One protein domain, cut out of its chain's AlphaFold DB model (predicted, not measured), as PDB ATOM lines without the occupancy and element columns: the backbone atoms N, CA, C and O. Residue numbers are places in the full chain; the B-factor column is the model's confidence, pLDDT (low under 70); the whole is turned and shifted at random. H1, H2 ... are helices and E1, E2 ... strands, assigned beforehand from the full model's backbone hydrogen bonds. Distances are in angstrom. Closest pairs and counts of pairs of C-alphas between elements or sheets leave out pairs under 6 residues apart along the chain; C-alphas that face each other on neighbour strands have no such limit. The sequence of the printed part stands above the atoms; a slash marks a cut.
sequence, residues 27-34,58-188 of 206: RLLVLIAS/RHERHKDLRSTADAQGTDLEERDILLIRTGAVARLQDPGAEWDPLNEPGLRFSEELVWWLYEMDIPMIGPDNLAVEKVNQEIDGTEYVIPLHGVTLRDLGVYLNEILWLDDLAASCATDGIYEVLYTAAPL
ATOM      1  N   ARG A  27     170.768 167.281 131.460       45.97
ATOM      2  CA  ARG A  27     170.133 166.184 130.723       45.97
ATOM      3  C   ARG A  27     169.950 165.059 131.742       45.97
ATOM      4  O   ARG A  27     170.855 164.800 132.529       45.97
ATOM      5  N   LEU A  28     168.738 164.521 131.838       51.72
ATOM      6  CA  LEU A  28     168.428 163.474 132.800       51.72
ATOM      7  C   LEU A  28     168.284 162.164 132.061       51.72
ATOM      8  O   LEU A  28     167.503 162.094 131.116       51.72
ATOM      9  N   LEU A  29     168.923 161.126 132.575       46.59
ATOM     10  CA  LEU A  29     168.501 159.758 132.360       46.59
ATOM     11  C   LEU A  29     168.149 159.159 133.719       46.59
ATOM     12  O   LEU A  29     168.690 159.546 134.741       46.59
ATOM     13  N   VAL A  30     167.205 158.234 133.745       50.38
ATOM     14  CA  VAL A  30     167.273 156.951 134.457       50.38
ATOM     15  C   VAL A  30     165.850 156.588 134.847       50.38
ATOM     16  O   VAL A  30     165.109 157.348 135.471       50.38
ATOM     17  N   LEU A  31     165.496 155.354 134.505       45.44
ATOM     18  CA  LEU A  31     164.438 154.659 135.203       45.44
ATOM     19  C   LEU A  31     164.845 153.212 135.387       45.44
ATOM     20  O   LEU A  31     164.464 152.332 134.625       45.44
ATOM     21  N   ILE A  32     165.670 152.957 136.394       44.91
ATOM     22  CA  ILE A  32     166.061 151.591 136.708       44.91
ATOM     23  C   ILE A  32     164.906 150.937 137.429       44.91
ATOM     24  O   ILE A  32     164.774 151.111 138.626       44.91
ATOM     25  N   ALA A  33     164.077 150.205 136.694       35.72
ATOM     26  CA  ALA A  33     163.131 149.247 137.238       35.72
ATOM     27  C   ALA A  33     163.361 147.906 136.536       35.72
ATOM     28  O   ALA A  33     163.142 147.765 135.334       35.72
ATOM     29  N   SER A  34     163.775 146.881 137.286       32.59
ATOM     30  CA  SER A  34     163.689 145.512 136.773       32.59
ATOM     31  C   SER A  34     162.205 145.186 136.498       32.59
ATOM     32  O   SER A  34     161.373 145.516 137.347       32.59
ATOM     33  N   ARG A  58     167.752 142.304 146.667       49.47
ATOM     34  CA  ARG A  58     168.373 142.655 145.384       49.47
ATOM     35  C   ARG A  58     169.268 143.875 145.637       49.47
ATOM     36  O   ARG A  58     168.887 144.755 146.395       49.47
ATOM     37  N   HIS A  59     170.482 143.818 145.107       57.41
ATOM     38  CA  HIS A  59     171.543 144.776 145.377       57.41
ATOM     39  C   HIS A  59     171.953 145.418 144.060       57.41
ATOM     40  O   HIS A  59     172.309 144.689 143.131       57.41
ATOM     41  N   GLU A  60     171.906 146.738 143.988       62.28
ATOM     42  CA  GLU A  60     172.204 147.503 142.787       62.28
ATOM     43  C   GLU A  60     173.697 147.880 142.741       62.28
ATOM     44  O   GLU A  60     174.265 148.393 143.706       62.28
ATOM     45  N   ARG A  61     174.369 147.615 141.616       73.69
ATOM     46  CA  ARG A  61     175.752 148.053 141.328       73.69
ATOM     47  C   ARG A  61     175.788 148.889 140.055       73.69
ATOM     48  O   ARG A  61     174.862 148.814 139.254       73.69
ATOM     49  N   HIS A  62     176.906 149.574 139.782       82.31
ATOM     50  CA  HIS A  62     177.080 150.361 138.545       82.31
ATOM     51  C   HIS A  62     176.772 149.559 137.262       82.31
ATOM     52  O   HIS A  62     176.214 150.094 136.308       82.31
ATOM     53  N   LYS A  63     177.090 148.254 137.241       85.69
ATOM     54  CA  LYS A  63     176.779 147.358 136.112       85.69
ATOM     55  C   LYS A  63     175.280 147.172 135.917       85.69
ATOM     56  O   LYS A  63     174.825 147.156 134.782       85.69
ATOM     57  N   ASP A  64     174.524 147.068 137.008       85.25
ATOM     58  CA  ASP A  64     173.069 146.959 136.946       85.25
ATOM     59  C   ASP A  64     172.457 148.265 136.410       85.25
ATOM     60  O   ASP A  64     171.502 148.209 135.638       85.25
ATOM     61  N   LEU A  65     173.050 149.427 136.733       87.00
ATOM     62  CA  LEU A  65     172.639 150.719 136.168       87.00
ATOM     63  C   LEU A  65     172.844 150.741 134.644       87.00
ATOM     64  O   LEU A  65     171.903 151.007 133.902       87.00
ATOM     65  N   ARG A  66     174.051 150.381 134.180       87.81
ATOM     66  CA  ARG A  66     174.396 150.327 132.749       87.81
ATOM     67  C   ARG A  66     173.525 149.339 131.980       87.81
ATOM     68  O   ARG A  66     172.900 149.718 131.004       87.81
ATOM     69  N   SER A  67     173.403 148.102 132.465       86.81
ATOM     70  CA  SER A  67     172.574 147.086 131.807       86.81
ATOM     71  C   SER A  67     171.096 147.466 131.750       86.81
ATOM     72  O   SER A  67     170.385 147.022 130.852       86.81
ATOM     73  N   THR A  68     170.616 148.262 132.706       85.06
ATOM     74  CA  THR A  68     169.243 148.763 132.651       85.06
ATOM     75  C   THR A  68     169.100 149.860 131.601       85.06
ATOM     76  O   THR A  68     168.179 149.773 130.796       85.06
ATOM     77  N   ALA A  69     170.036 150.810 131.541       87.12
ATOM     78  CA  ALA A  69     170.074 151.826 130.489       87.12
ATOM     79  C   ALA A  69     170.131 151.185 129.085       87.12
ATOM     80  O   ALA A  69     169.315 151.510 128.221       87.12
ATOM     81  N   ASP A  70     170.971 150.157 128.906       88.19
ATOM     82  CA  ASP A  70     171.049 149.368 127.669       88.19
ATOM     83  C   ASP A  70     169.692 148.729 127.312       88.19
ATOM     84  O   ASP A  70     169.242 148.786 126.167       88.19
ATOM     85  N   ALA A  71     169.002 148.134 128.293       86.81
ATOM     86  CA  ALA A  71     167.688 147.515 128.092       86.81
ATOM     87  C   ALA A  71     166.581 148.535 127.775       86.81
ATOM     88  O   ALA A  71     165.577 148.183 127.153       86.81
ATOM     89  N   GLN A  72     166.760 149.785 128.200       87.00
ATOM     90  CA  GLN A  72     165.884 150.915 127.899       87.00
ATOM     91  C   GLN A  72     166.206 151.559 126.546       87.00
ATOM     92  O   GLN A  72     165.446 152.408 126.085       87.00
ATOM     93  N   GLY A  73     167.304 151.149 125.899       89.25
ATOM     94  CA  GLY A  73     167.788 151.764 124.669       89.25
ATOM     95  C   GLY A  73     168.221 153.210 124.890       89.25
ATOM     96  O   GLY A  73     167.948 154.060 124.046       89.25
ATOM     97  N   THR A  74     168.820 153.507 126.046       86.56
ATOM     98  CA  THR A  74     169.243 154.861 126.407       86.56
ATOM     99  C   THR A  74     170.686 154.883 126.892       86.56
ATOM    100  O   THR A  74     171.109 153.999 127.632       86.56
ATOM    101  N   ASP A  75     171.430 155.911 126.498       86.62
ATOM    102  CA  ASP A  75     172.842 156.062 126.842       86.62
ATOM    103  C   ASP A  75     173.008 156.939 128.089       86.62
ATOM    104  O   ASP A  75     172.469 158.042 128.151       86.62
ATOM    105  N   LEU A  76     173.795 156.471 129.062       87.38
ATOM    106  CA  LEU A  76     174.233 157.290 130.199       87.38
ATOM    107  C   LEU A  76     175.353 158.232 129.748       87.38
ATOM    108  O   LEU A  76     176.388 157.769 129.259       87.38
ATOM    109  N   GLU A  77     175.177 159.532 129.962       89.62
ATOM    110  CA  GLU A  77     176.158 160.563 129.635       89.62
ATOM    111  C   GLU A  77     176.788 161.191 130.887       89.62
ATOM    112  O   GLU A  77     176.268 161.123 132.002       89.62
ATOM    113  N   GLU A  78     177.962 161.805 130.702       92.44
ATOM    114  CA  GLU A  78     178.600 162.594 131.756       92.44
ATOM    115  C   GLU A  78     177.659 163.705 132.244       92.44
ATOM    116  O   GLU A  78     177.092 164.454 131.443       92.44
ATOM    117  N   ARG A  79     177.589 163.874 133.567       92.88
ATOM    118  CA  ARG A  79     176.756 164.841 134.297       92.88
ATOM    119  C   ARG A  79     175.253 164.584 134.274       92.88
ATOM    120  O   ARG A  79     174.492 165.479 134.654       92.88
ATOM    121  N   ASP A  80     174.824 163.390 133.893       92.19
ATOM    122  CA  ASP A  80     173.440 162.987 134.109       92.19
ATOM    123  C   ASP A  80     173.141 162.877 135.613       92.19
ATOM    124  O   ASP A  80     173.954 162.396 136.404       92.19
ATOM    125  N   ILE A  81     171.947 163.301 136.020       93.38
ATOM    126  CA  ILE A  81     171.404 162.965 137.345       93.38
ATOM    127  C   ILE A  81     170.824 161.550 137.261       93.38
ATOM    128  O   ILE A  81     170.169 161.230 136.280       93.38
ATOM    129  N   LEU A  82     171.014 160.713 138.282       93.69
ATOM    130  CA  LEU A  82     170.507 159.333 138.275       93.69
ATOM    131  C   LEU A  82     169.218 159.214 139.096       93.69
ATOM    132  O   LEU A  82     169.273 159.321 140.318       93.69
ATOM    133  N   LEU A  83     168.071 158.937 138.466       93.94
ATOM    134  CA  LEU A  83     166.810 158.601 139.152       93.94
ATOM    135  C   LEU A  83     166.536 157.089 139.242       93.94
ATOM    136  O   LEU A  83     166.161 156.458 138.260       93.94
ATOM    137  N   ILE A  84     166.666 156.475 140.417       93.00
ATOM    138  CA  ILE A  84     166.672 155.004 140.552       93.00
ATOM    139  C   ILE A  84     165.358 154.496 141.162       93.00
ATOM    140  O   ILE A  84     165.041 154.817 142.304       93.00
ATOM    141  N   ARG A  85     164.615 153.647 140.435       92.38
ATOM    142  CA  ARG A  85     163.335 153.086 140.900       92.38
ATOM    143  C   ARG A  85     163.472 151.658 141.442       92.38
ATOM    144  O   ARG A  85     163.241 150.655 140.769       92.38
ATOM    145  N   THR A  86     163.745 151.563 142.724       88.50
ATOM    146  CA  THR A  86     163.732 150.329 143.505       88.50
ATOM    147  C   THR A  86     162.318 149.822 143.838       88.50
ATOM    148  O   THR A  86     162.124 148.621 144.044       88.50
ATOM    149  N   GLY A  87     161.315 150.707 143.868       89.06
ATOM    150  CA  GLY A  87     159.939 150.420 144.279       89.06
ATOM    151  C   GLY A  87     159.728 150.374 145.797       89.06
ATOM    152  O   GLY A  87     158.673 149.908 146.238       89.06
ATOM    153  N   ALA A  88     160.705 150.812 146.600       88.75
ATOM    154  CA  ALA A  88     160.612 150.789 148.060       88.75
ATOM    155  C   ALA A  88     159.518 151.735 148.580       88.75
ATOM    156  O   ALA A  88     158.645 151.297 149.327       88.75
ATOM    157  N   VAL A  89     159.481 152.984 148.105       90.69
ATOM    158  CA  VAL A  89     158.423 153.943 148.475       90.69
ATOM    159  C   VAL A  89     157.047 153.488 147.980       90.69
ATOM    160  O   VAL A  89     156.078 153.527 148.734       90.69
ATOM    161  N   ALA A  90     156.942 152.990 146.744       89.31
ATOM    162  CA  ALA A  90     155.671 152.512 146.188       89.31
ATOM    163  C   ALA A  90     155.060 151.359 147.002       89.31
ATOM    164  O   ALA A  90     153.844 151.282 147.175       89.31
ATOM    165  N   ARG A  91     155.903 150.483 147.568       87.12
ATOM    166  CA  ARG A  91     155.470 149.382 148.440       87.12
ATOM    167  C   ARG A  91     154.707 149.869 149.675       87.12
ATOM    168  O   ARG A  91     153.830 149.148 150.140       87.12
ATOM    169  N   LEU A  92     154.992 151.074 150.173       87.44
ATOM    170  CA  LEU A  92     154.315 151.656 151.337       87.44
ATOM    171  C   LEU A  92     152.838 151.996 151.079       87.44
ATOM    172  O   LEU A  92     152.102 152.255 152.027       87.44
ATOM    173  N   GLN A  93     152.382 151.980 149.821       88.44
ATOM    174  CA  GLN A  93     150.959 152.133 149.507       88.44
ATOM    175  C   GLN A  93     150.113 150.917 149.899       88.44
ATOM    176  O   GLN A  93     148.897 151.051 150.020       88.44
ATOM    177  N   ASP A  94     150.720 149.741 150.083       89.44
ATOM    178  CA  ASP A  94     150.036 148.549 150.585       89.44
ATOM    179  C   ASP A  94     150.093 148.532 152.125       89.44
ATOM    180  O   ASP A  94     151.165 148.292 152.685       89.44
ATOM    181  N   PRO A  95     148.964 148.725 152.840       86.38
ATOM    182  CA  PRO A  95     148.950 148.734 154.305       86.38
ATOM    183  C   PRO A  95     149.388 147.406 154.938       86.38
ATOM    184  O   PRO A  95     149.702 147.368 156.126       86.38
ATOM    185  N   GLY A  96     149.363 146.307 154.175       89.38
ATOM    186  CA  GLY A  96     149.809 144.986 154.612       89.38
ATOM    187  C   GLY A  96     151.264 144.674 154.264       89.38
ATOM    188  O   GLY A  96     151.748 143.590 154.604       89.38
ATOM    189  N   ALA A  97     151.971 145.571 153.572       86.06
ATOM    190  CA  ALA A  97     153.351 145.331 153.202       86.06
ATOM    191  C   ALA A  97     154.277 145.450 154.417       86.06
ATOM    192  O   ALA A  97     154.394 146.498 155.046       86.06
ATOM    193  N   GLU A  98     155.012 144.375 154.700       85.31
ATOM    194  CA  GLU A  98     156.155 144.444 155.609       85.31
ATOM    195  C   GLU A  98     157.192 145.426 155.051       85.31
ATOM    196  O   GLU A  98     157.574 145.330 153.872       85.31
ATOM    197  N   TRP A  99     157.646 146.331 155.914       84.38
ATOM    198  CA  TRP A  99     158.670 147.327 155.638       84.38
ATOM    199  C   TRP A  99     159.706 147.335 156.762       84.38
ATOM    200  O   TRP A  99     159.356 147.230 157.937       84.38
ATOM    201  N   ASP A 100     160.976 147.439 156.380       86.44
ATOM    202  CA  ASP A 100     162.117 147.483 157.290       86.44
ATOM    203  C   ASP A 100     163.138 148.495 156.743       86.44
ATOM    204  O   ASP A 100     163.698 148.249 155.666       86.44
ATOM    205  N   PRO A 101     163.403 149.605 157.463       82.81
ATOM    206  CA  PRO A 101     164.305 150.660 157.005       82.81
ATOM    207  C   PRO A 101     165.741 150.174 156.799       82.81
ATOM    208  O   PRO A 101     166.469 150.736 155.989       82.81
ATOM    209  N   LEU A 102     166.168 149.121 157.503       87.19
ATOM    210  CA  LEU A 102     167.523 148.581 157.377       87.19
ATOM    211  C   LEU A 102     167.650 147.602 156.206       87.19
ATOM    212  O   LEU A 102     168.758 147.233 155.803       87.19
ATOM    213  N   ASN A 103     166.517 147.165 155.650       85.12
ATOM    214  CA  ASN A 103     166.475 146.098 154.665       85.12
ATOM    215  C   ASN A 103     165.931 146.515 153.291       85.12
ATOM    216  O   ASN A 103     165.696 145.650 152.441       85.12
ATOM    217  N   GLU A 104     165.826 147.813 153.016       86.50
ATOM    218  CA  GLU A 104     165.480 148.301 151.681       86.50
ATOM    219  C   GLU A 104     166.531 147.914 150.619       86.50
ATOM    220  O   GLU A 104     167.702 147.667 150.947       86.50
ATOM    221  N   PRO A 105     166.116 147.771 149.347       87.75
ATOM    222  CA  PRO A 105     167.035 147.750 148.209       87.75
ATOM    223  C   PRO A 105     167.764 149.091 148.074       87.75
ATOM    224  O   PRO A 105     167.236 150.136 148.448       87.75
ATOM    225  N   GLY A 106     168.971 149.066 147.524       90.50
ATOM    226  CA  GLY A 106     169.819 150.239 147.376       90.50
ATOM    227  C   GLY A 106     171.201 149.872 146.847       90.50
ATOM    228  O   GLY A 106     171.645 148.719 146.920       90.50
ATOM    229  N   LEU A 107     171.904 150.887 146.340       92.69
ATOM    230  CA  LEU A 107     173.267 150.753 145.838       92.69
ATOM    231  C   LEU A 107     174.188 150.070 146.856       92.69
ATOM    232  O   LEU A 107     174.107 150.319 148.059       92.69
ATOM    233  N   ARG A 108     175.095 149.222 146.374       92.00
ATOM    234  CA  ARG A 108     176.184 148.688 147.197       92.00
ATOM    235  C   ARG A 108     177.484 149.402 146.921       92.00
ATOM    236  O   ARG A 108     177.822 149.651 145.765       92.00
ATOM    237  N   PHE A 109     178.240 149.630 147.984       94.31
ATOM    238  CA  PHE A 109     179.601 150.104 147.873       94.31
ATOM    239  C   PHE A 109     180.442 149.127 147.045       94.31
ATOM    240  O   PHE A 109     180.434 147.913 147.262       94.31
ATOM    241  N   SER A 110     181.172 149.685 146.089       94.00
ATOM    242  CA  SER A 110     182.323 149.061 145.452       94.00
ATOM    243  C   SER A 110     183.228 150.178 144.945       94.00
ATOM    244  O   SER A 110     182.736 151.248 144.570       94.00
ATOM    245  N   GLU A 111     184.537 149.944 144.914       94.12
ATOM    246  CA  GLU A 111     185.483 150.942 144.403       94.12
ATOM    247  C   GLU A 111     185.164 151.318 142.953       94.12
ATOM    248  O   GLU A 111     185.217 152.486 142.584       94.12
ATOM    249  N   GLU A 112     184.744 150.353 142.135       95.19
ATOM    250  CA  GLU A 112     184.388 150.594 140.738       95.19
ATOM    251  C   GLU A 112     183.124 151.441 140.592       95.19
ATOM    252  O   GLU A 112     183.029 152.219 139.649       95.19
ATOM    253  N   LEU A 113     182.143 151.305 141.495       94.56
ATOM    254  CA  LEU A 113     180.986 152.202 141.507       94.56
ATOM    255  C   LEU A 113     181.426 153.632 141.831       94.56
ATOM    256  O   LEU A 113     181.017 154.552 141.134       94.56
ATOM    257  N   VAL A 114     182.262 153.811 142.855       96.12
ATOM    258  CA  VAL A 114     182.763 155.133 143.260       96.12
ATOM    259  C   VAL A 114     183.550 155.785 142.124       96.12
ATOM    260  O   VAL A 114     183.277 156.930 141.769       96.12
ATOM    261  N   TRP A 115     184.472 155.044 141.506       96.75
ATOM    262  CA  TRP A 115     185.232 155.522 140.353       96.75
ATOM    263  C   TRP A 115     184.337 155.846 139.166       96.75
ATOM    264  O   TRP A 115     184.519 156.882 138.537       96.75
ATOM    265  N   TRP A 116     183.332 155.017 138.892       95.50
ATOM    266  CA  TRP A 116     182.387 155.284 137.817       95.50
ATOM    267  C   TRP A 116     181.569 156.560 138.061       95.50
ATOM    268  O   TRP A 116     181.418 157.363 137.145       95.50
ATOM    269  N   LEU A 117     181.076 156.783 139.286       95.44
ATOM    270  CA  LEU A 117     180.370 158.019 139.647       95.44
ATOM    271  C   LEU A 117     181.265 159.255 139.465       95.44
ATOM    272  O   LEU A 117     180.794 160.282 138.978       95.44
ATOM    273  N   TYR A 118     182.546 159.135 139.825       96.75
ATOM    274  CA  TYR A 118     183.550 160.181 139.633       96.75
ATOM    275  C   TYR A 118     183.825 160.466 138.149       96.75
ATOM    276  O   TYR A 118     183.781 161.621 137.731       96.75
ATOM    277  N   GLU A 119     184.090 159.433 137.344       96.44
ATOM    278  CA  GLU A 119     184.380 159.572 135.908       96.44
ATOM    279  C   GLU A 119     183.205 160.177 135.139       96.44
ATOM    280  O   GLU A 119     183.404 161.007 134.256       96.44
ATOM    281  N   MET A 120     181.982 159.787 135.500       93.94
ATOM    282  CA  MET A 120     180.762 160.308 134.895       93.94
ATOM    283  C   MET A 120     180.392 161.712 135.397       93.94
ATOM    284  O   MET A 120     179.427 162.277 134.894       93.94
ATOM    285  N   ASP A 121     181.119 162.287 136.366       95.50
ATOM    286  CA  ASP A 121     180.845 163.610 136.954       95.50
ATOM    287  C   ASP A 121     179.371 163.749 137.398       95.50
ATOM    288  O   ASP A 121     178.715 164.757 137.123       95.50
ATOM    289  N   ILE A 122     178.825 162.691 138.020       94.06
ATOM    290  CA  ILE A 122     177.408 162.612 138.412       94.06
ATOM    291  C   ILE A 122     177.122 163.673 139.480       94.06
ATOM    292  O   ILE A 122     177.674 163.586 140.571       94.06
ATOM    293  N   PRO A 123     176.228 164.647 139.242       94.56
ATOM    294  CA  PRO A 123     175.975 165.705 140.212       94.56
ATOM    295  C   PRO A 123     175.001 165.272 141.313       94.56
ATOM    296  O   PRO A 123     175.004 165.860 142.393       94.56
ATOM    297  N   MET A 124     174.140 164.281 141.057       94.69
ATOM    298  CA  MET A 124     173.090 163.885 141.995       94.69
ATOM    299  C   MET A 124     172.579 162.460 141.751       94.69
ATOM    300  O   MET A 124     172.447 162.021 140.607       94.69
ATOM    301  N   ILE A 125     172.212 161.775 142.838       95.62
ATOM    302  CA  ILE A 125     171.521 160.480 142.828       95.62
ATOM    303  C   ILE A 125     170.190 160.628 143.571       95.62
ATOM    304  O   ILE A 125     170.149 161.083 144.714       95.62
ATOM    305  N   GLY A 126     169.097 160.254 142.908       94.75
ATOM    306  CA  GLY A 126     167.734 160.369 143.407       94.75
ATOM    307  C   GLY A 126     166.953 159.055 143.326       94.75
ATOM    308  O   GLY A 126     166.317 158.790 142.308       94.75
ATOM    309  N   PRO A 127     166.977 158.204 144.353       93.81
ATOM    310  CA  PRO A 127     166.201 156.974 144.384       93.81
ATOM    311  C   PRO A 127     164.832 157.130 145.058       93.81
ATOM    312  O   PRO A 127     164.592 158.042 145.847       93.81
ATOM    313  N   ASP A 128     163.947 156.166 144.806       93.25
ATOM    314  CA  ASP A 128     162.687 155.962 145.539       93.25
ATOM    315  C   ASP A 128     162.844 155.037 146.767       93.25
ATOM    316  O   ASP A 128     161.995 154.182 147.036       93.25
ATOM    317  N   ASN A 129     163.947 155.189 147.499       92.38
ATOM    318  CA  ASN A 129     164.233 154.484 148.749       92.38
ATOM    319  C   ASN A 129     164.675 155.480 149.839       92.38
ATOM    320  O   ASN A 129     164.763 156.685 149.594       92.38
ATOM    321  N   LEU A 130     164.920 154.977 151.044       92.69
ATOM    322  CA  LEU A 130     165.206 155.773 152.232       92.69
ATOM    323  C   LEU A 130     166.637 156.318 152.286       92.69
ATOM    324  O   LEU A 130     166.838 157.352 152.904       92.69
ATOM    325  N   ALA A 131     167.613 155.608 151.713       93.25
ATOM    326  CA  ALA A 131     169.029 155.830 152.021       93.25
ATOM    327  C   ALA A 131     169.955 155.843 150.794       93.25
ATOM    328  O   ALA A 131     171.166 155.776 150.950       93.25
ATOM    329  N   VAL A 132     169.442 155.803 149.560       94.25
ATOM    330  CA  VAL A 132     170.208 155.613 148.303       94.25
ATOM    331  C   VAL A 132     170.918 154.263 148.156       94.25
ATOM    332  O   VAL A 132     170.904 153.639 147.090       94.25
ATOM    333  N   GLU A 133     171.491 153.769 149.233       94.50
ATOM    334  CA  GLU A 133     172.298 152.583 149.346       94.50
ATOM    335  C   GLU A 133     171.668 151.551 150.271       94.50
ATOM    336  O   GLU A 133     170.734 151.821 151.030       94.50
ATOM    337  N   LYS A 134     172.220 150.340 150.238       92.50
ATOM    338  CA  LYS A 134     171.935 149.369 151.282       92.50
ATOM    339  C   LYS A 134     172.508 149.890 152.602       92.50
ATOM    340  O   LYS A 134     173.712 150.109 152.689       92.50
ATOM    341  N   VAL A 135     171.661 150.046 153.622       92.44
ATOM    342  CA  VAL A 135     172.051 150.681 154.895       92.44
ATOM    343  C   VAL A 135     173.219 149.961 155.570       92.44
ATOM    344  O   VAL A 135     174.232 150.593 155.843       92.44
ATOM    345  N   ASN A 136     173.105 148.650 155.795       93.00
ATOM    346  CA  ASN A 136     174.177 147.852 156.397       93.00
ATOM    347  C   ASN A 136     174.903 147.049 155.320       93.00
ATOM    348  O   ASN A 136     174.281 146.279 154.578       93.00
ATOM    349  N   GLN A 137     176.222 147.214 155.240       92.62
ATOM    350  CA  GLN A 137     177.066 146.515 154.277       92.62
ATOM    351  C   GLN A 137     178.341 146.012 154.944       92.62
ATOM    352  O   GLN A 137     179.026 146.751 155.640       92.62
ATOM    353  N   GLU A 138     178.687 144.756 154.677       93.56
ATOM    354  CA  GLU A 138     179.995 144.209 155.023       93.56
ATOM    355  C   GLU A 138     180.977 144.486 153.878       93.56
ATOM    356  O   GLU A 138     180.715 144.107 152.729       93.56
ATOM    357  N   ILE A 139     182.082 145.163 154.193       92.44
ATOM    358  CA  ILE A 139     183.175 145.504 153.278       92.44
ATOM    359  C   ILE A 139     184.467 145.024 153.937       92.44
ATOM    360  O   ILE A 139     184.774 145.419 155.062       92.44
ATOM    361  N   ASP A 140     185.188 144.125 153.264       92.69
ATOM    362  CA  ASP A 140     186.438 143.523 153.750       92.69
ATOM    363  C   ASP A 140     186.351 142.971 155.187       92.69
ATOM    364  O   ASP A 140     187.253 143.134 156.009       92.69
ATOM    365  N   GLY A 141     185.227 142.320 155.509       93.19
ATOM    366  CA  GLY A 141     184.970 141.714 156.819       93.19
ATOM    367  C   GLY A 141     184.616 142.706 157.933       93.19
ATOM    368  O   GLY A 141     184.516 142.305 159.090       93.19
ATOM    369  N   THR A 142     184.427 143.988 157.609       95.31
ATOM    370  CA  THR A 142     183.982 145.027 158.546       95.31
ATOM    371  C   THR A 142     182.585 145.507 158.171       95.31
ATOM    372  O   THR A 142     182.294 145.747 157.000       95.31
ATOM    373  N   GLU A 143     181.706 145.653 159.162       94.56
ATOM    374  CA  GLU A 143     180.364 146.194 158.957       94.56
ATOM    375  C   GLU A 143     180.405 147.725 158.923       94.56
ATOM    376  O   GLU A 143     180.911 148.375 159.839       94.56
ATOM    377  N   TYR A 144     179.848 148.292 157.860       94.69
ATOM    378  CA  TYR A 144     179.672 149.723 157.679       94.69
ATOM    379  C   TYR A 144     178.187 150.049 157.576       94.69
ATOM    380  O   TYR A 144     177.416 149.339 156.924       94.69
ATOM    381  N   VAL A 145     177.814 151.170 158.189       94.25
ATOM    382  CA  VAL A 145     176.498 151.785 158.025       94.25
ATOM    383  C   VAL A 145     176.657 152.928 157.034       94.25
ATOM    384  O   VAL A 145     177.513 153.789 157.236       94.25
ATOM    385  N   ILE A 146     175.855 152.917 155.971       94.06
ATOM    386  CA  ILE A 146     175.821 153.921 154.897       94.06
ATOM    387  C   ILE A 146     177.203 154.322 154.317       94.06
ATOM    388  O   ILE A 146     177.567 155.505 154.300       94.06
ATOM    389  N   PRO A 147     178.023 153.356 153.853       94.81
ATOM    390  CA  PRO A 147     179.357 153.640 153.317       94.81
ATOM    391  C   PRO A 147     179.371 154.567 152.089       94.81
ATOM    392  O   PRO A 147     180.321 155.338 151.926       94.81
ATOM    393  N   LEU A 148     178.354 154.523 151.220       95.94
ATOM    394  CA  LEU A 148     178.295 155.384 150.037       95.94
ATOM    395  C   LEU A 148     177.982 156.833 150.391       95.94
ATOM    396  O   LEU A 148     178.578 157.693 149.758       95.94
ATOM    397  N   HIS A 149     177.149 157.132 151.390       96.62
ATOM    398  CA  HIS A 149     176.842 158.513 151.795       96.62
ATOM    399  C   HIS A 149     178.099 159.323 152.086       96.62
ATOM    400  O   HIS A 149     178.233 160.464 151.647       96.62
ATOM    401  N   GLY A 150     179.021 158.726 152.850       94.25
ATOM    402  CA  GLY A 150     180.281 159.368 153.193       94.25
ATOM    403  C   GLY A 150     181.063 159.723 151.935       94.25
ATOM    404  O   GLY A 150     181.460 160.868 151.765       94.25
ATOM    405  N   VAL A 151     181.229 158.765 151.027       95.88
ATOM    406  CA  VAL A 151     182.019 158.955 149.805       95.88
ATOM    407  C   VAL A 151     181.329 159.903 148.817       95.88
ATOM    408  O   VAL A 151     181.968 160.812 148.293       95.88
ATOM    409  N   THR A 152     180.026 159.750 148.584       96.62
ATOM    410  CA  THR A 152     179.271 160.578 147.632       96.62
ATOM    411  C   THR A 152     179.222 162.034 148.078       96.62
ATOM    412  O   THR A 152     179.573 162.908 147.291       96.62
ATOM    413  N   LEU A 153     178.874 162.310 149.337       96.50
ATOM    414  CA  LEU A 153     178.747 163.680 149.839       96.50
ATOM    415  C   LEU A 153     180.112 164.337 150.089       96.50
ATOM    416  O   LEU A 153     180.323 165.478 149.683       96.50
ATOM    417  N   ARG A 154     181.036 163.644 150.773       96.12
ATOM    418  CA  ARG A 154     182.321 164.223 151.213       96.12
ATOM    419  C   ARG A 154     183.359 164.256 150.098       96.12
ATOM    420  O   ARG A 154     184.015 165.280 149.930       96.12
ATOM    421  N   ASP A 155     183.549 163.135 149.402       96.19
ATOM    422  CA  ASP A 155     184.685 162.962 148.486       96.19
ATOM    423  C   ASP A 155     184.327 163.368 147.059       96.19
ATOM    424  O   ASP A 155     185.145 163.971 146.365       96.19
ATOM    425  N   LEU A 156     183.103 163.056 146.627       96.88
ATOM    426  CA  LEU A 156     182.647 163.314 145.262       96.88
ATOM    427  C   LEU A 156     181.811 164.598 145.130       96.88
ATOM    428  O   LEU A 156     181.729 165.159 144.039       96.88
ATOM    429  N   GLY A 157     181.206 165.088 146.217       96.56
ATOM    430  CA  GLY A 157     180.322 166.259 146.190       96.56
ATOM    431  C   GLY A 157     178.985 166.017 145.473       96.56
ATOM    432  O   GLY A 157     178.392 166.958 144.949       96.56
ATOM    433  N   VAL A 158     178.524 164.766 145.434       96.94
ATOM    434  CA  VAL A 158     177.272 164.332 144.800       96.94
ATOM    435  C   VAL A 158     176.107 164.558 145.753       96.94
ATOM    436  O   VAL A 158     176.136 164.091 146.890       96.94
ATOM    437  N   TYR A 159     175.049 165.218 145.286       95.44
ATOM    438  CA  TYR A 159     173.831 165.405 146.076       95.44
ATOM    439  C   TYR A 159     173.005 164.116 146.155       95.44
ATOM    440  O   TYR A 159     172.867 163.388 145.172       95.44
ATOM    441  N   LEU A 160     172.395 163.871 147.313       96.50
ATOM    442  CA  LEU A 160     171.452 162.773 147.520       96.50
ATOM    443  C   LEU A 160     170.042 163.337 147.674       96.50
ATOM    444  O   LEU A 160     169.838 164.329 148.374       96.50
ATOM    445  N   ASN A 161     169.078 162.717 147.003       95.44
ATOM    446  CA  ASN A 161     167.676 163.099 147.091       95.44
ATOM    447  C   ASN A 161     166.791 161.867 147.219       95.44
ATOM    448  O   ASN A 161     166.462 161.204 146.237       95.44
ATOM    449  N   GLU A 162     166.439 161.565 148.449       95.56
ATOM    450  CA  GLU A 162     165.812 160.310 148.827       95.56
ATOM    451  C   GLU A 162     164.289 160.414 148.815       95.56
ATOM    452  O   GLU A 162     163.712 161.504 148.774       95.56
ATOM    453  N   ILE A 163     163.633 159.256 148.892       94.94
ATOM    454  CA  ILE A 163     162.180 159.144 149.054       94.94
ATOM    455  C   ILE A 163     161.431 159.759 147.854       94.94
ATOM    456  O   ILE A 163     160.335 160.309 147.973       94.94
ATOM    457  N   LEU A 164     162.009 159.662 146.653       94.69
ATOM    458  CA  LEU A 164     161.322 160.113 145.449       94.69
ATOM    459  C   LEU A 164     160.109 159.239 145.128       94.69
ATOM    460  O   LEU A 164     160.128 158.021 145.276       94.69
ATOM    461  N   TRP A 165     159.061 159.863 144.594       94.06
ATOM    462  CA  TRP A 165     157.957 159.145 143.970       94.06
ATOM    463  C   TRP A 165     158.239 158.976 142.474       94.06
ATOM    464  O   TRP A 165     158.135 159.933 141.709       94.06
ATOM    465  N   LEU A 166     158.623 157.766 142.053       93.50
ATOM    466  CA  LEU A 166     159.023 157.481 140.665       93.50
ATOM    467  C   LEU A 166     158.025 156.599 139.895       93.50
ATOM    468  O   LEU A 166     158.230 156.364 138.706       93.50
ATOM    469  N   ASP A 167     156.951 156.115 140.527       91.75
ATOM    470  CA  ASP A 167     156.008 155.163 139.915       91.75
ATOM    471  C   ASP A 167     155.251 155.741 138.714       91.75
ATOM    472  O   ASP A 167     155.165 155.088 137.671       91.75
ATOM    473  N   ASP A 168     154.772 156.982 138.812       93.12
ATOM    474  CA  ASP A 168     154.047 157.624 137.708       93.12
ATOM    475  C   ASP A 168     154.971 157.910 136.518       93.12
ATOM    476  O   ASP A 168     154.607 157.686 135.359       93.12
ATOM    477  N   LEU A 169     156.207 158.339 136.803       91.62
ATOM    478  CA  LEU A 169     157.234 158.511 135.780       91.62
ATOM    479  C   LEU A 169     157.548 157.168 135.111       91.62
ATOM    480  O   LEU A 169     157.593 157.092 133.887       91.62
ATOM    481  N   ALA A 170     157.680 156.094 135.896       90.62
ATOM    482  CA  ALA A 170     157.946 154.745 135.401       90.62
ATOM    483  C   ALA A 170     156.876 154.251 134.446       90.62
ATOM    484  O   ALA A 170     157.195 153.749 133.368       90.62
ATOM    485  N   ALA A 171     155.613 154.413 134.831       91.38
ATOM    486  CA  ALA A 171     154.479 154.036 134.005       91.38
ATOM    487  C   ALA A 171     154.448 154.840 132.695       91.38
ATOM    488  O   ALA A 171     154.230 154.267 131.624       91.38
ATOM    489  N   SER A 172     154.721 156.148 132.763       92.12
ATOM    490  CA  SER A 172     154.818 156.996 131.574       92.12
ATOM    491  C   SER A 172     155.943 156.536 130.643       92.12
ATOM    492  O   SER A 172     155.686 156.285 129.470       92.12
ATOM    493  N   CYS A 173     157.164 156.355 131.151       91.50
ATOM    494  CA  CYS A 173     158.306 155.917 130.343       91.50
ATOM    495  C   CYS A 173     158.134 154.503 129.775       91.50
ATOM    496  O   CYS A 173     158.560 154.232 128.660       91.50
ATOM    497  N   ALA A 174     157.468 153.601 130.498       89.12
ATOM    498  CA  ALA A 174     157.141 152.275 129.976       89.12
ATOM    499  C   ALA A 174     156.139 152.327 128.807       89.12
ATOM    500  O   ALA A 174     156.100 151.403 127.998       89.12
ATOM    501  N   THR A 175     155.331 153.387 128.726       93.06
ATOM    502  CA  THR A 175     154.325 153.565 127.673       93.06
ATOM    503  C   THR A 175     154.938 154.115 126.386       93.06
ATOM    504  O   THR A 175     154.588 153.647 125.305       93.06
ATOM    505  N   ASP A 176     155.837 155.096 126.487       92.56
ATOM    506  CA  ASP A 176     156.399 155.816 125.332       92.56
ATOM    507  C   ASP A 176     157.869 155.485 125.020       92.56
ATOM    508  O   ASP A 176     158.364 155.842 123.953       92.56
ATOM    509  N   GLY A 177     158.568 154.779 125.912       90.06
ATOM    510  CA  GLY A 177     159.988 154.452 125.774       90.06
ATOM    511  C   GLY A 177     160.934 155.631 126.028       90.06
ATOM    512  O   GLY A 177     162.127 155.513 125.760       90.06
ATOM    513  N   ILE A 178     160.439 156.764 126.534       90.44
ATOM    514  CA  ILE A 178     161.230 157.979 126.746       90.44
ATOM    515  C   ILE A 178     161.734 158.001 128.186       90.44
ATOM    516  O   ILE A 178     160.992 158.349 129.106       90.44
ATOM    517  N   TYR A 179     163.006 157.651 128.376       88.31
ATOM    518  CA  TYR A 179     163.683 157.644 129.680       88.31
ATOM    519  C   TYR A 179     164.625 158.831 129.891       88.31
ATOM    520  O   TYR A 179     165.071 159.067 131.016       88.31
ATOM    521  N   GLU A 180     164.882 159.595 128.826       88.94
ATOM    522  CA  GLU A 180     165.572 160.877 128.905       88.94
ATOM    523  C   GLU A 180     164.572 162.003 129.135       88.94
ATOM    524  O   GLU A 180     163.629 162.184 128.361       88.94
ATOM    525  N   VAL A 181     164.767 162.772 130.196       88.44
ATOM    526  CA  VAL A 181     163.812 163.807 130.600       88.44
ATOM    527  C   VAL A 181     164.562 165.044 131.109       88.44
ATOM    528  O   VAL A 181     165.791 165.085 131.146       88.44
ATOM    529  N   LEU A 182     163.842 166.097 131.475       91.62
ATOM    530  CA  LEU A 182     164.399 167.228 132.212       91.62
ATOM    531  C   LEU A 182     163.954 167.125 133.670       91.62
ATOM    532  O   LEU A 182     162.757 167.146 133.947       91.62
ATOM    533  N   TYR A 183     164.914 167.045 134.590       91.19
ATOM    534  CA  TYR A 183     164.661 167.061 136.030       91.19
ATOM    535  C   TYR A 183     164.905 168.439 136.613       91.19
ATOM    536  O   TYR A 183     165.928 169.066 136.345       91.19
ATOM    537  N   THR A 184     163.997 168.882 137.472       90.94
ATOM    538  CA  THR A 184     164.184 170.101 138.251       90.94
ATOM    539  C   THR A 184     163.910 169.813 139.718       90.94
ATOM    540  O   THR A 184     162.877 169.255 140.083       90.94
ATOM    541  N   ALA A 185     164.865 170.197 140.557       89.81
ATOM    542  CA  ALA A 185     164.825 170.038 141.998       89.81
ATOM    543  C   ALA A 185     165.469 171.271 142.621       89.81
ATOM    544  O   ALA A 185     166.689 171.426 142.597       89.81
ATOM    545  N   ALA A 186     164.639 172.172 143.138       89.94
ATOM    546  CA  ALA A 186     165.102 173.358 143.839       89.94
ATOM    547  C   ALA A 186     164.811 173.188 145.336       89.94
ATOM    548  O   ALA A 186     163.636 173.183 145.718       89.94
ATOM    549  N   PRO A 187     165.839 173.027 146.187       90.62
ATOM    550  CA  PRO A 187     165.637 172.972 147.626       90.62
ATOM    551  C   PRO A 187     165.180 174.311 148.192       90.62
ATOM    552  O   PRO A 187     165.492 175.376 147.650       90.62
ATOM    553  N   LEU A 188     164.458 174.260 149.317       93.12
ATOM    554  CA  LEU A 188     164.147 175.469 150.074       93.12
ATOM    555  C   LEU A 188     165.438 176.185 150.474       93.12
ATOM    556  O   LEU A 188     166.402 175.572 150.934       93.12
TER     557      LEU A 188
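AT A GLANCE: This is residues 27 to 34 and 58 to 188 of the 206 residues of an uncharacterized protein of Salinadaptatus halalkaliphilus (UniProt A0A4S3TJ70). A small, strongly twisted four-stranded sheet is crossed on one face by helix H1, which runs over E1 and E2, while H5 only grazes the sheet. H3 and H4 lie off the sheet on the side away from H5, the small hairpin E4 and E5 lies farthest from the middle, and the loop of residues 92 to 98 sticks out. The printed part has 139 residues, with five named helices and six named strands in the order E1 H1 E2 H2 H3 E3 E4 E5 H4 H5 E6. The class is mixed, helices and strands; the larger sheet, order E3 E2 E1 E6, is mixed, and the pair E4 and E5 is antiparallel. The whole is compact, with a radius of gyration of the C-alphas of 14.7 A and spans of 45 by 42 by 35 A.

IN THESE COORDINATES: E1, residues 27 to 32, begins at C-alpha 27 (170.133, 166.184, 130.723) and is 16.3 A long. H1 is residues 62 to 72, 15.5 A, from C-alpha 62 (177.080, 150.361, 138.545). E2 is residues 81 to 84, H2 residues 88 to 91, H3 residues 111 to 119, 12.2 A, and E3 residues 124 to 127. E4 is residues 136 to 139, E5 residues 142 to 145, H4 residues 147 to 156, 13.0 A, and H5 residues 167 to 176, 14.6 A. E6, residues 180 to 184, is 13.2 A long and ends at C-alpha 184 (164.184, 170.101, 138.251).

HOW THE PARTS SIT: E3 and E2 are parallel, with N 126 and O 82 2.8 A apart; with H2 and H3 between them they form a strand-helix-strand unit, two parallel neighbour strands joined through helices, whose crossover is right-handed. E2 and E1 are parallel, with no N and O within hydrogen-bond range. E1 and E6 are antiparallel, with N 181 and O 28 3.0 A apart. H1 is on the sheet at a height of 8.4 A, across the strands at 87 degrees to E1 on the local plane; the closest C-alphas are those of Ile 32 and Thr 68, 5.9 A. H5 only grazes the sheet with residues 167 to 174; the C-alphas of Leu 31 and Ala 170 are 6.5 A apart. H2 is close to H5 but not clearly touching, with C-alphas 90 and 167 closest at 6.8 A. H3 only just touches H1, with 3 pairs of C-alphas within 8 A, closest at His 62 and Leu 113, 5.2 A. H3 also only just touches H4, with 3 such pairs, closest at Tyr 118 and Leu 156, 6.5 A, at a shallow tilt of 29 degrees. In the hairpin E4 and E5, N 144 and O 137 are 2.8 A apart. Every O i to N i+4 pair is within hydrogen-bond range in H1, H3 and H5, and 4 of 6 in H4; H2 is too short for such a pair.

THE WHOLE: The C-alphas farthest apart, those of Gly 141 and Asp 176, are 44.8 A apart. Residues 35 to 57 are not printed, and C-alphas 34 and 58 are 10.2 A apart across this cut. The link H2 to H3 is long, 19 residues. Confidence is under 70 in residues 27 to 34 and 58 to 60; the mean pLDDT of the printed part is 88.1.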